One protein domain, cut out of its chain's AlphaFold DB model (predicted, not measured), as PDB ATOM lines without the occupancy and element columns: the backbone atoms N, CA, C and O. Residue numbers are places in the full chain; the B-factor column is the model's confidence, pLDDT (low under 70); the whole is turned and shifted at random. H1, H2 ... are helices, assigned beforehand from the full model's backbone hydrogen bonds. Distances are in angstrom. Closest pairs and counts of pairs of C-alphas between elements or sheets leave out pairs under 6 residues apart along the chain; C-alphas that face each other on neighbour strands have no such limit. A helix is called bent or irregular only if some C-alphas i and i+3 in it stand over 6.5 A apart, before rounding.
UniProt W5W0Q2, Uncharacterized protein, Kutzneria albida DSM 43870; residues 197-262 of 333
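Overview. This is residues 197 to 262 of the 333 residues of an uncharacterized protein of Kutzneria albida DSM 43870 (UniProt W5W0Q2). Three helices, H2, H3 and H4, run up and down beside one another, with H3 between the other two and H4 closely packed on it. A short first helix, H1, is set crosswise to H2 and meets it with few contacts, and the long link of residues 205 to 223 makes a wide loop from H1 round to H2. The printed part has 66 residues with four named helices, in the order H1, H2, H3, H4, and no named strand, and its class is all helix. The whole is compact, with a radius of gyration of the C-alphas of 10.7 A, and spans 27 by 26 by 18 A.

Arrangement. H1, residues 197 to 204, and H2, residues 224 to 230, only just touch, with 3 pairs of C-alphas within 8 A. Their closest C-alphas are those of Leu 203 and Leu 229, 7.0 A apart, and their lines are about perpendicular, at 82 degrees. H2 touches H3, residues 237 to 249, and the closest C-alphas are those of Leu 230 and Leu 243, 5.7 A apart. H2 and H3 form a helical hairpin, at a shallow tilt of 21 degrees, opposite ways. H3 also touches H4, residues 253 to 262, where the C-alphas of Gly 244 and Ala 256 are the closest, 3.9 A apart. H3 and H4 form a second helical hairpin, at a shallow tilt of 9 degrees, opposite ways. The helix packing is only just mostly aligned, with 2 of the 3 touching pairs at a shallow tilt. H1 is apart from H3 and from H4, and H2 is apart from H4. In H1, H2, H3 and H4 every O i to N i+4 pair is within hydrogen-bond range.

Along the chain. H1 begins at C-alpha 197, at (-32.927, -43.865, -20.796), and measures 10.7 A from first to last C-alpha. H2 measures 10.0 A in the same way. H3, the longest helix with 13 residues, begins at C-alpha 237, at (-34.561, -29.334, -31.184), and measures 18.9 A. H4 measures 14.1 A and ends at C-alpha 262, at (-34.110, -28.155, -38.471). No helix is bent.

Size, cuts and confidence. The two C-alphas farthest apart are those of Gln 198 and Glu 254, at 28.7 A, and the first and last printed C-alphas are 23.7 A apart. The link from H1 to H2, 19 residues, is long; its C-alphas lie 7 to 16 A from the mean of the C-alphas. The link from H2 to H3, 6 residues, is short, and the link from H3 to H4, 3 residues, is tight. The printed part has no cut. Its mean pLDDT is 95.2, and no printed residue is under 70.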
ATOM      1  N   GLN A 197     -31.848 -43.190 -20.069       94.44
ATOM      2  CA  GLN A 197     -32.927 -43.865 -20.796       94.44
ATOM      3  C   GLN A 197     -34.238 -43.070 -20.770       94.44
ATOM      4  O   GLN A 197     -35.116 -43.350 -21.585       94.44
ATOM      5  N   GLN A 198     -34.387 -42.083 -19.880       95.31
ATOM      6  CA  GLN A 198     -35.655 -41.376 -19.684       95.31
ATOM      7  C   GLN A 198     -36.189 -40.703 -20.964       95.31
ATOM      8  O   GLN A 198     -37.349 -40.956 -21.292       95.31
ATOM      9  N   PRO A 199     -35.388 -39.956 -21.758       95.31
ATOM     10  CA  PRO A 199     -35.889 -39.351 -22.998       95.31
ATOM     11  C   PRO A 199     -36.417 -40.383 -24.005       95.31
ATOM     12  O   PRO A 199     -37.327 -40.106 -24.784       95.31
ATOM     13  N   TRP A 200     -35.864 -41.597 -23.979       96.88
ATOM     14  CA  TRP A 200     -36.259 -42.692 -24.860       96.88
ATOM     15  C   TRP A 200     -37.504 -43.429 -24.360       96.88
ATOM     16  O   TRP A 200     -38.306 -43.889 -25.171       96.88
ATOM     17  N   LEU A 201     -37.707 -43.509 -23.041       97.25
ATOM     18  CA  LEU A 201     -38.970 -43.969 -22.456       97.25
ATOM     19  C   LEU A 201     -40.110 -43.002 -22.791       97.25
ATOM     20  O   LEU A 201     -41.186 -43.448 -23.191       97.25
ATOM     21  N   ASP A 202     -39.854 -41.696 -22.705       97.12
ATOM     22  CA  ASP A 202     -40.819 -40.672 -23.108       97.12
ATOM     23  C   ASP A 202     -41.166 -40.816 -24.600       97.12
ATOM     24  O   ASP A 202     -42.344 -40.766 -24.965       97.12
ATOM     25  N   LEU A 203     -40.166 -41.112 -25.447       97.94
ATOM     26  CA  LEU A 203     -40.362 -41.390 -26.876       97.94
ATOM     27  C   LEU A 203     -41.263 -42.596 -27.124       97.94
ATOM     28  O   LEU A 203     -42.148 -42.536 -27.980       97.94
ATOM     29  N   LEU A 204     -41.105 -43.669 -26.350       97.56
ATOM     30  CA  LEU A 204     -42.012 -44.819 -26.414       97.56
ATOM     31  C   LEU A 204     -43.442 -44.467 -25.981       97.56
ATOM     32  O   LEU A 204     -44.387 -45.091 -26.464       97.56
ATOM     33  N   ALA A 205     -43.610 -43.467 -25.113       96.88
ATOM     34  CA  ALA A 205     -44.909 -42.926 -24.719       96.88
ATOM     35  C   ALA A 205     -45.476 -41.890 -25.714       96.88
ATOM     36  O   ALA A 205     -46.578 -41.382 -25.502       96.88
ATOM     37  N   GLY A 206     -44.765 -41.590 -26.809       96.12
ATOM     38  CA  GLY A 206     -45.198 -40.649 -27.846       96.12
ATOM     39  C   GLY A 206     -44.831 -39.186 -27.578       96.12
ATOM     40  O   GLY A 206     -45.400 -38.297 -28.208       96.12
ATOM     41  N   ASN A 207     -43.897 -38.920 -26.665       95.19
ATOM     42  CA  ASN A 207     -43.388 -37.582 -26.360       95.19
ATOM     43  C   ASN A 207     -41.853 -37.552 -26.440       95.19
ATOM     44  O   ASN A 207     -41.227 -38.587 -26.488       95.19
ATOM     45  N   MET A 208     -41.195 -36.400 -26.441       94.94
ATOM     46  CA  MET A 208     -39.748 -36.341 -26.195       94.94
ATOM     47  C   MET A 208     -39.406 -34.936 -25.714       94.94
ATOM     48  O   MET A 208     -39.055 -34.091 -26.536       94.94
ATOM     49  N   PRO A 209     -39.600 -34.624 -24.423       93.62
ATOM     50  CA  PRO A 209     -39.391 -33.270 -23.935       93.62
ATOM     51  C   PRO A 209     -37.932 -32.857 -24.145       93.62
ATOM     52  O   PRO A 209     -37.004 -33.595 -23.823       93.62
ATOM     53  N   ALA A 210     -37.739 -31.665 -24.700       94.69
ATOM     54  CA  ALA A 210     -36.414 -31.114 -24.919       94.69
ATOM     55  C   ALA A 210     -35.976 -30.285 -23.706       94.69
ATOM     56  O   ALA A 210     -36.745 -29.464 -23.202       94.69
ATOM     57  N   GLY A 211     -34.743 -30.505 -23.252       92.44
ATOM     58  CA  GLY A 211     -34.098 -29.687 -22.226       92.44
ATOM     59  C   GLY A 211     -33.452 -28.422 -22.800       92.44
ATOM     60  O   GLY A 211     -33.792 -27.965 -23.893       92.44
ATOM     61  N   ASP A 212     -32.486 -27.874 -22.062       94.19
ATOM     62  CA  ASP A 212     -31.652 -26.758 -22.517       94.19
ATOM     63  C   ASP A 212     -30.794 -27.171 -23.735       94.19
ATOM     64  O   ASP A 212     -30.031 -28.132 -23.622       94.19
ATOM     65  N   PRO A 213     -30.869 -26.461 -24.880       94.31
ATOM     66  CA  PRO A 213     -30.059 -26.747 -26.069       94.31
ATOM     67  C   PRO A 213     -28.541 -26.631 -25.849       94.31
ATOM     68  O   PRO A 213     -27.772 -27.188 -26.633       94.31
ATOM     69  N   ASN A 214     -28.089 -25.952 -24.790       91.06
ATOM     70  CA  ASN A 214     -26.667 -25.876 -24.430       91.06
ATOM     71  C   ASN A 214     -26.196 -27.051 -23.567       91.06
ATOM     72  O   ASN A 214     -24.993 -27.220 -23.366       91.06
ATOM     73  N   SER A 215     -27.115 -27.875 -23.064       89.94
ATOM     74  CA  SER A 215     -26.786 -29.127 -22.385       89.94
ATOM     75  C   SER A 215     -26.574 -30.239 -23.410       89.94
ATOM     76  O   SER A 215     -27.233 -30.267 -24.450       89.94
ATOM     77  N   ALA A 216     -25.647 -31.161 -23.133       88.50
ATOM     78  CA  ALA A 216     -25.357 -32.260 -24.049       88.50
ATOM     79  C   ALA A 216     -26.627 -33.102 -24.310       88.50
ATOM     80  O   ALA A 216     -27.319 -33.457 -23.353       88.50
ATOM     81  N   PRO A 217     -26.922 -33.472 -25.571       89.56
ATOM     82  CA  PRO A 217     -28.160 -34.166 -25.941       89.56
ATOM     83  C   PRO A 217     -28.205 -35.628 -25.471       89.56
ATOM     84  O   PRO A 217     -29.218 -36.301 -25.632       89.56
ATOM     85  N   GLY A 218     -27.113 -36.138 -24.895       87.56
ATOM     86  CA  GLY A 218     -26.986 -37.532 -24.493       87.56
ATOM     87  C   GLY A 218     -26.834 -38.489 -25.677       87.56
ATOM     88  O   GLY A 218     -26.757 -38.099 -26.849       87.56
ATOM     89  N   ARG A 219     -26.757 -39.784 -25.359       86.25
ATOM     90  CA  ARG A 219     -26.512 -40.842 -26.343       86.25
ATOM     91  C   ARG A 219     -27.686 -40.966 -27.320       86.25
ATOM     92  O   ARG A 219     -28.840 -41.051 -26.913       86.25
ATOM     93  N   SER A 220     -27.379 -41.005 -28.620       90.19
ATOM     94  CA  SER A 220     -28.372 -41.185 -29.690       90.19
ATOM     95  C   SER A 220     -28.582 -42.664 -30.015       90.19
ATOM     96  O   SER A 220     -27.620 -43.347 -30.362       90.19
ATOM     97  N   LEU A 221     -29.827 -43.149 -29.977       91.62
ATOM     98  CA  LEU A 221     -30.180 -44.482 -30.472       91.62
ATOM     99  C   LEU A 221     -30.444 -44.432 -31.980       91.62
ATOM    100  O   LEU A 221     -31.341 -43.735 -32.455       91.62
ATOM    101  N   VAL A 222     -29.639 -45.175 -32.739       91.25
ATOM    102  CA  VAL A 222     -29.586 -45.090 -34.212       91.25
ATOM    103  C   VAL A 222     -30.244 -46.273 -34.922       91.25
ATOM    104  O   VAL A 222     -30.378 -46.273 -36.147       91.25
ATOM    105  N   GLY A 223     -30.690 -47.276 -34.160       88.50
ATOM    106  CA  GLY A 223     -31.388 -48.443 -34.687       88.50
ATOM    107  C   GLY A 223     -32.650 -48.070 -35.473       88.50
ATOM    108  O   GLY A 223     -33.340 -47.089 -35.181       88.50
ATOM    109  N   ARG A 224     -32.998 -48.892 -36.475       92.06
ATOM    110  CA  ARG A 224     -34.140 -48.658 -37.384       92.06
ATOM    111  C   ARG A 224     -35.451 -48.367 -36.643       92.06
ATOM    112  O   ARG A 224     -36.222 -47.518 -37.084       92.06
ATOM    113  N   HIS A 225     -35.709 -49.076 -35.545       93.88
ATOM    114  CA  HIS A 225     -36.932 -48.918 -34.754       93.88
ATOM    115  C   HIS A 225     -36.998 -47.553 -34.057       93.88
ATOM    116  O   HIS A 225     -38.047 -46.916 -34.077       93.88
ATOM    117  N   TRP A 226     -35.881 -47.075 -33.510       95.88
ATOM    118  CA  TRP A 226     -35.795 -45.754 -32.886       95.88
ATOM    119  C   TRP A 226     -35.921 -44.634 -33.901       95.88
ATOM    120  O   TRP A 226     -36.678 -43.696 -33.676       95.88
ATOM    121  N   ARG A 227     -35.280 -44.771 -35.067       96.19
ATOM    122  CA  ARG A 227     -35.458 -43.818 -36.168       96.19
ATOM    123  C   ARG A 227     -36.926 -43.681 -36.578       96.19
ATOM    124  O   ARG A 227     -37.411 -42.567 -36.721       96.19
ATOM    125  N   TYR A 228     -37.643 -44.798 -36.707       97.00
ATOM    126  CA  TYR A 228     -39.074 -44.790 -37.030       97.00
ATOM    127  C   TYR A 228     -39.921 -44.038 -35.986       97.00
ATOM    128  O   TYR A 228     -40.888 -43.365 -36.351       97.00
ATOM    129  N   LEU A 229     -39.566 -44.148 -34.701       97.81
ATOM    130  CA  LEU A 229     -40.219 -43.406 -33.619       97.81
ATOM    131  C   LEU A 229     -39.870 -41.912 -33.673       97.81
ATOM    132  O   LEU A 229     -40.771 -41.084 -33.584       97.81
ATOM    133  N   LEU A 230     -38.598 -41.566 -33.889       97.88
ATOM    134  CA  LEU A 230     -38.133 -40.179 -34.020       97.88
ATOM    135  C   LEU A 230     -38.794 -39.447 -35.196       97.88
ATOM    136  O   LEU A 230     -39.167 -38.289 -35.057       97.88
ATOM    137  N   GLU A 231     -39.021 -40.127 -36.326       97.38
ATOM    138  CA  GLU A 231     -39.753 -39.583 -37.485       97.38
ATOM    139  C   GLU A 231     -41.213 -39.195 -37.164       97.38
ATOM    140  O   GLU A 231     -41.846 -38.493 -37.950       97.38
ATOM    141  N   ARG A 232     -41.763 -39.669 -36.038       97.12
ATOM    142  CA  ARG A 232     -43.146 -39.437 -35.583       97.12
ATOM    143  C   ARG A 232     -43.229 -38.687 -34.255       97.12
ATOM    144  O   ARG A 232     -44.334 -38.439 -33.774       97.12
ATOM    145  N   ALA A 233     -42.089 -38.382 -33.645       97.12
ATOM    146  CA  ALA A 233     -42.033 -37.692 -32.370       97.12
ATOM    147  C   ALA A 233     -42.542 -36.248 -32.516       97.12
ATOM    148  O   ALA A 233     -42.407 -35.659 -33.593       97.12
ATOM    149  N   PRO A 234     -43.071 -35.639 -31.439       96.94
ATOM    150  CA  PRO A 234     -43.274 -34.198 -31.401       96.94
ATOM    151  C   PRO A 234     -41.986 -33.454 -31.771       96.94
ATOM    152  O   PRO A 234     -40.898 -33.760 -31.269       96.94
ATOM    153  N   GLU A 235     -42.110 -32.486 -32.674       96.50
ATOM    154  CA  GLU A 235     -40.955 -31.771 -33.202       96.50
ATOM    155  C   GLU A 235     -40.410 -30.782 -32.165       96.50
ATOM    156  O   GLU A 235     -41.124 -29.919 -31.654       96.50
ATOM    157  N   ASN A 236     -39.125 -30.917 -31.855       97.81
ATOM    158  CA  ASN A 236     -38.339 -29.979 -31.067       97.81
ATOM    159  C   ASN A 236     -36.853 -30.145 -31.423       97.81
ATOM    160  O   ASN A 236     -36.488 -31.008 -32.227       97.81
ATOM    161  N   TRP A 237     -35.985 -29.311 -30.846       97.81
ATOM    162  CA  TRP A 237     -34.561 -29.334 -31.184       97.81
ATOM    163  C   TRP A 237     -33.917 -30.702 -30.903       97.81
ATOM    164  O   TRP A 237     -33.099 -31.156 -31.705       97.81
ATOM    165  N   LEU A 238     -34.312 -31.384 -29.822       97.12
ATOM    166  CA  LEU A 238     -33.714 -32.641 -29.375       97.12
ATOM    167  C   LEU A 238     -34.153 -33.819 -30.255       97.12
ATOM    168  O   LEU A 238     -33.312 -34.598 -30.709       97.12
ATOM    169  N   SER A 239     -35.449 -33.924 -30.568       97.75
ATOM    170  CA  SER A 239     -35.969 -34.964 -31.464       97.75
ATOM    171  C   SER A 239     -35.410 -34.814 -32.883       97.75
ATOM    172  O   SER A 239     -34.970 -35.802 -33.476       97.75
ATOM    173  N   ALA A 240     -35.301 -33.581 -33.394       98.25
ATOM    174  CA  ALA A 240     -34.650 -33.292 -34.673       98.25
ATOM    175  C   ALA A 240     -33.140 -33.611 -34.656       98.25
ATOM    176  O   ALA A 240     -32.618 -34.177 -35.621       98.25
ATOM    177  N   TYR A 241     -32.440 -33.318 -33.550       97.75
ATOM    178  CA  TYR A 241     -31.022 -33.653 -33.379       97.75
ATOM    179  C   TYR A 241     -30.788 -35.167 -33.472       97.75
ATOM    180  O   TYR A 241     -29.981 -35.628 -34.289       97.75
ATOM    181  N   HIS A 242     -31.525 -35.950 -32.676       96.75
ATOM    182  CA  HIS A 242     -31.399 -37.405 -32.665       96.75
ATOM    183  C   HIS A 242     -31.842 -38.034 -33.987       96.75
ATOM    184  O   HIS A 242     -31.205 -38.985 -34.444       96.75
ATOM    185  N   LEU A 243     -32.878 -37.492 -34.639       98.06
ATOM    186  CA  LEU A 243     -33.298 -37.941 -35.965       98.06
ATOM    187  C   LEU A 243     -32.179 -37.756 -36.996       98.06
ATOM    188  O   LEU A 243     -31.925 -38.668 -37.784       98.06
ATOM    189  N   GLY A 244     -31.482 -36.616 -36.967       97.69
ATOM    190  CA  GLY A 244     -30.335 -36.377 -37.841       97.69
ATOM    191  C   GLY A 244     -29.226 -37.402 -37.624       97.69
ATOM    192  O   GLY A 244     -28.738 -38.002 -38.581       97.69
ATOM    193  N   THR A 245     -28.910 -37.707 -36.364       95.25
ATOM    194  CA  THR A 245     -27.933 -38.747 -36.017       95.25
ATOM    195  C   THR A 245     -28.373 -40.132 -36.498       95.25
ATOM    196  O   THR A 245     -27.594 -40.844 -37.131       95.25
ATOM    197  N   ALA A 246     -29.630 -40.515 -36.281       94.75
ATOM    198  CA  ALA A 246     -30.150 -41.801 -36.739       94.75
ATOM    199  C   ALA A 246     -30.137 -41.925 -38.276       94.75
ATOM    200  O   ALA A 246     -29.826 -42.991 -38.813       94.75
ATOM    201  N   ARG A 247     -30.431 -40.840 -39.004       96.25
ATOM    202  CA  ARG A 247     -30.349 -40.794 -40.475       96.25
ATOM    203  C   ARG A 247     -28.917 -40.897 -40.985       96.25
ATOM    204  O   ARG A 247     -28.674 -41.637 -41.936       96.25
ATOM    205  N   TRP A 248     -27.965 -40.256 -40.307       94.38
ATOM    206  CA  TRP A 248     -26.547 -40.351 -40.648       94.38
ATOM    207  C   TRP A 248     -26.055 -41.803 -40.634       94.38
ATOM    208  O   TRP A 248     -25.479 -42.285 -41.612       94.38
ATOM    209  N   PHE A 249     -26.345 -42.536 -39.555       89.56
ATOM    210  CA  PHE A 249     -25.994 -43.957 -39.438       89.56
ATOM    211  C   PHE A 249     -26.766 -44.840 -40.425       89.56
ATOM    212  O   PHE A 249     -26.226 -45.831 -40.917       89.56
ATOM    213  N   ALA A 250     -27.986 -44.447 -40.798       90.69
ATOM    214  CA  ALA A 250     -28.747 -45.075 -41.877       90.69
ATOM    215  C   ALA A 250     -28.242 -44.717 -43.293       90.69
ATOM    216  O   ALA A 250     -28.849 -45.155 -44.268       90.69
ATOM    217  N   ARG A 251     -27.142 -43.953 -43.413       92.50
ATOM    218  CA  ARG A 251     -26.549 -43.450 -44.668       92.50
ATOM    219  C   ARG A 251     -27.431 -42.471 -45.454       92.50
ATOM    220  O   ARG A 251     -27.108 -42.144 -46.592       92.50
ATOM    221  N   ASP A 252     -28.483 -41.944 -44.836       95.88
ATOM    222  CA  ASP A 252     -29.289 -40.841 -45.362       95.88
ATOM    223  C   ASP A 252     -28.629 -39.505 -44.982       95.88
ATOM    224  O   ASP A 252     -29.021 -38.834 -44.025       95.88
ATOM    225  N   LEU A 253     -27.548 -39.156 -45.691       94.94
ATOM    226  CA  LEU A 253     -26.726 -37.985 -45.357       94.94
ATOM    227  C   LEU A 253     -27.472 -36.664 -45.583       94.94
ATOM    228  O   LEU A 253     -27.329 -35.729 -44.798       94.94
ATOM    229  N   GLU A 254     -28.280 -36.577 -46.640       97.12
ATOM    230  CA  GLU A 254     -29.080 -35.383 -46.924       97.12
ATOM    231  C   GLU A 254     -30.177 -35.194 -45.878       97.12
ATOM    232  O   GLU A 254     -30.316 -34.102 -45.321       97.12
ATOM    233  N   GLY A 255     -30.903 -36.265 -45.540       98.06
ATOM    234  CA  GLY A 255     -31.909 -36.232 -44.488       98.06
ATOM    235  C   GLY A 255     -31.317 -35.975 -43.103       98.06
ATOM    236  O   GLY A 255     -31.995 -35.365 -42.272       98.06
ATOM    237  N   ALA A 256     -30.071 -36.396 -42.851       98.00
ATOM    238  CA  ALA A 256     -29.332 -36.074 -41.631       98.00
ATOM    239  C   ALA A 256     -29.031 -34.573 -41.529       98.00
ATOM    240  O   ALA A 256     -29.399 -33.937 -40.541       98.00
ATOM    241  N   VAL A 257     -28.445 -33.989 -42.582       98.25
ATOM    242  CA  VAL A 257     -28.157 -32.547 -42.662       98.25
ATOM    243  C   VAL A 257     -29.435 -31.720 -42.532       98.25
ATOM    244  O   VAL A 257     -29.454 -30.743 -41.786       98.25
ATOM    245  N   ALA A 258     -30.516 -32.118 -43.207       98.50
ATOM    246  CA  ALA A 258     -31.807 -31.443 -43.102       98.50
ATOM    247  C   ALA A 258     -32.356 -31.467 -41.666       98.50
ATOM    248  O   ALA A 258     -32.808 -30.441 -41.164       98.50
ATOM    249  N   ALA A 259     -32.267 -32.607 -40.977       98.50
ATOM    250  CA  ALA A 259     -32.727 -32.736 -39.596       98.50
ATOM    251  C   ALA A 259     -31.870 -31.925 -38.606       98.50
ATOM    252  O   ALA A 259     -32.419 -31.282 -37.714       98.50
ATOM    253  N   TRP A 260     -30.545 -31.874 -38.777       98.38
ATOM    254  CA  TRP A 260     -29.688 -31.033 -37.930       98.38
ATOM    255  C   TRP A 260     -29.890 -29.537 -38.180       98.38
ATOM    256  O   TRP A 260     -29.929 -28.771 -37.221       98.38
ATOM    257  N   ARG A 261     -30.100 -29.108 -39.432       98.44
ATOM    258  CA  ARG A 261     -30.516 -27.724 -39.727       98.44
ATOM    259  C   ARG A 261     -31.844 -27.398 -39.052       98.44
ATOM    260  O   ARG A 261     -31.946 -26.377 -38.381       98.44
ATOM    261  N   ARG A 262     -32.816 -28.311 -39.138       98.44
ATOM    262  CA  ARG A 262     -34.110 -28.155 -38.471       98.44
ATOM    263  C   ARG A 262     -33.979 -28.064 -36.949       98.44
ATOM    264  O   ARG A 262     -34.642 -27.247 -36.326       98.44
TER     265      ARG A 262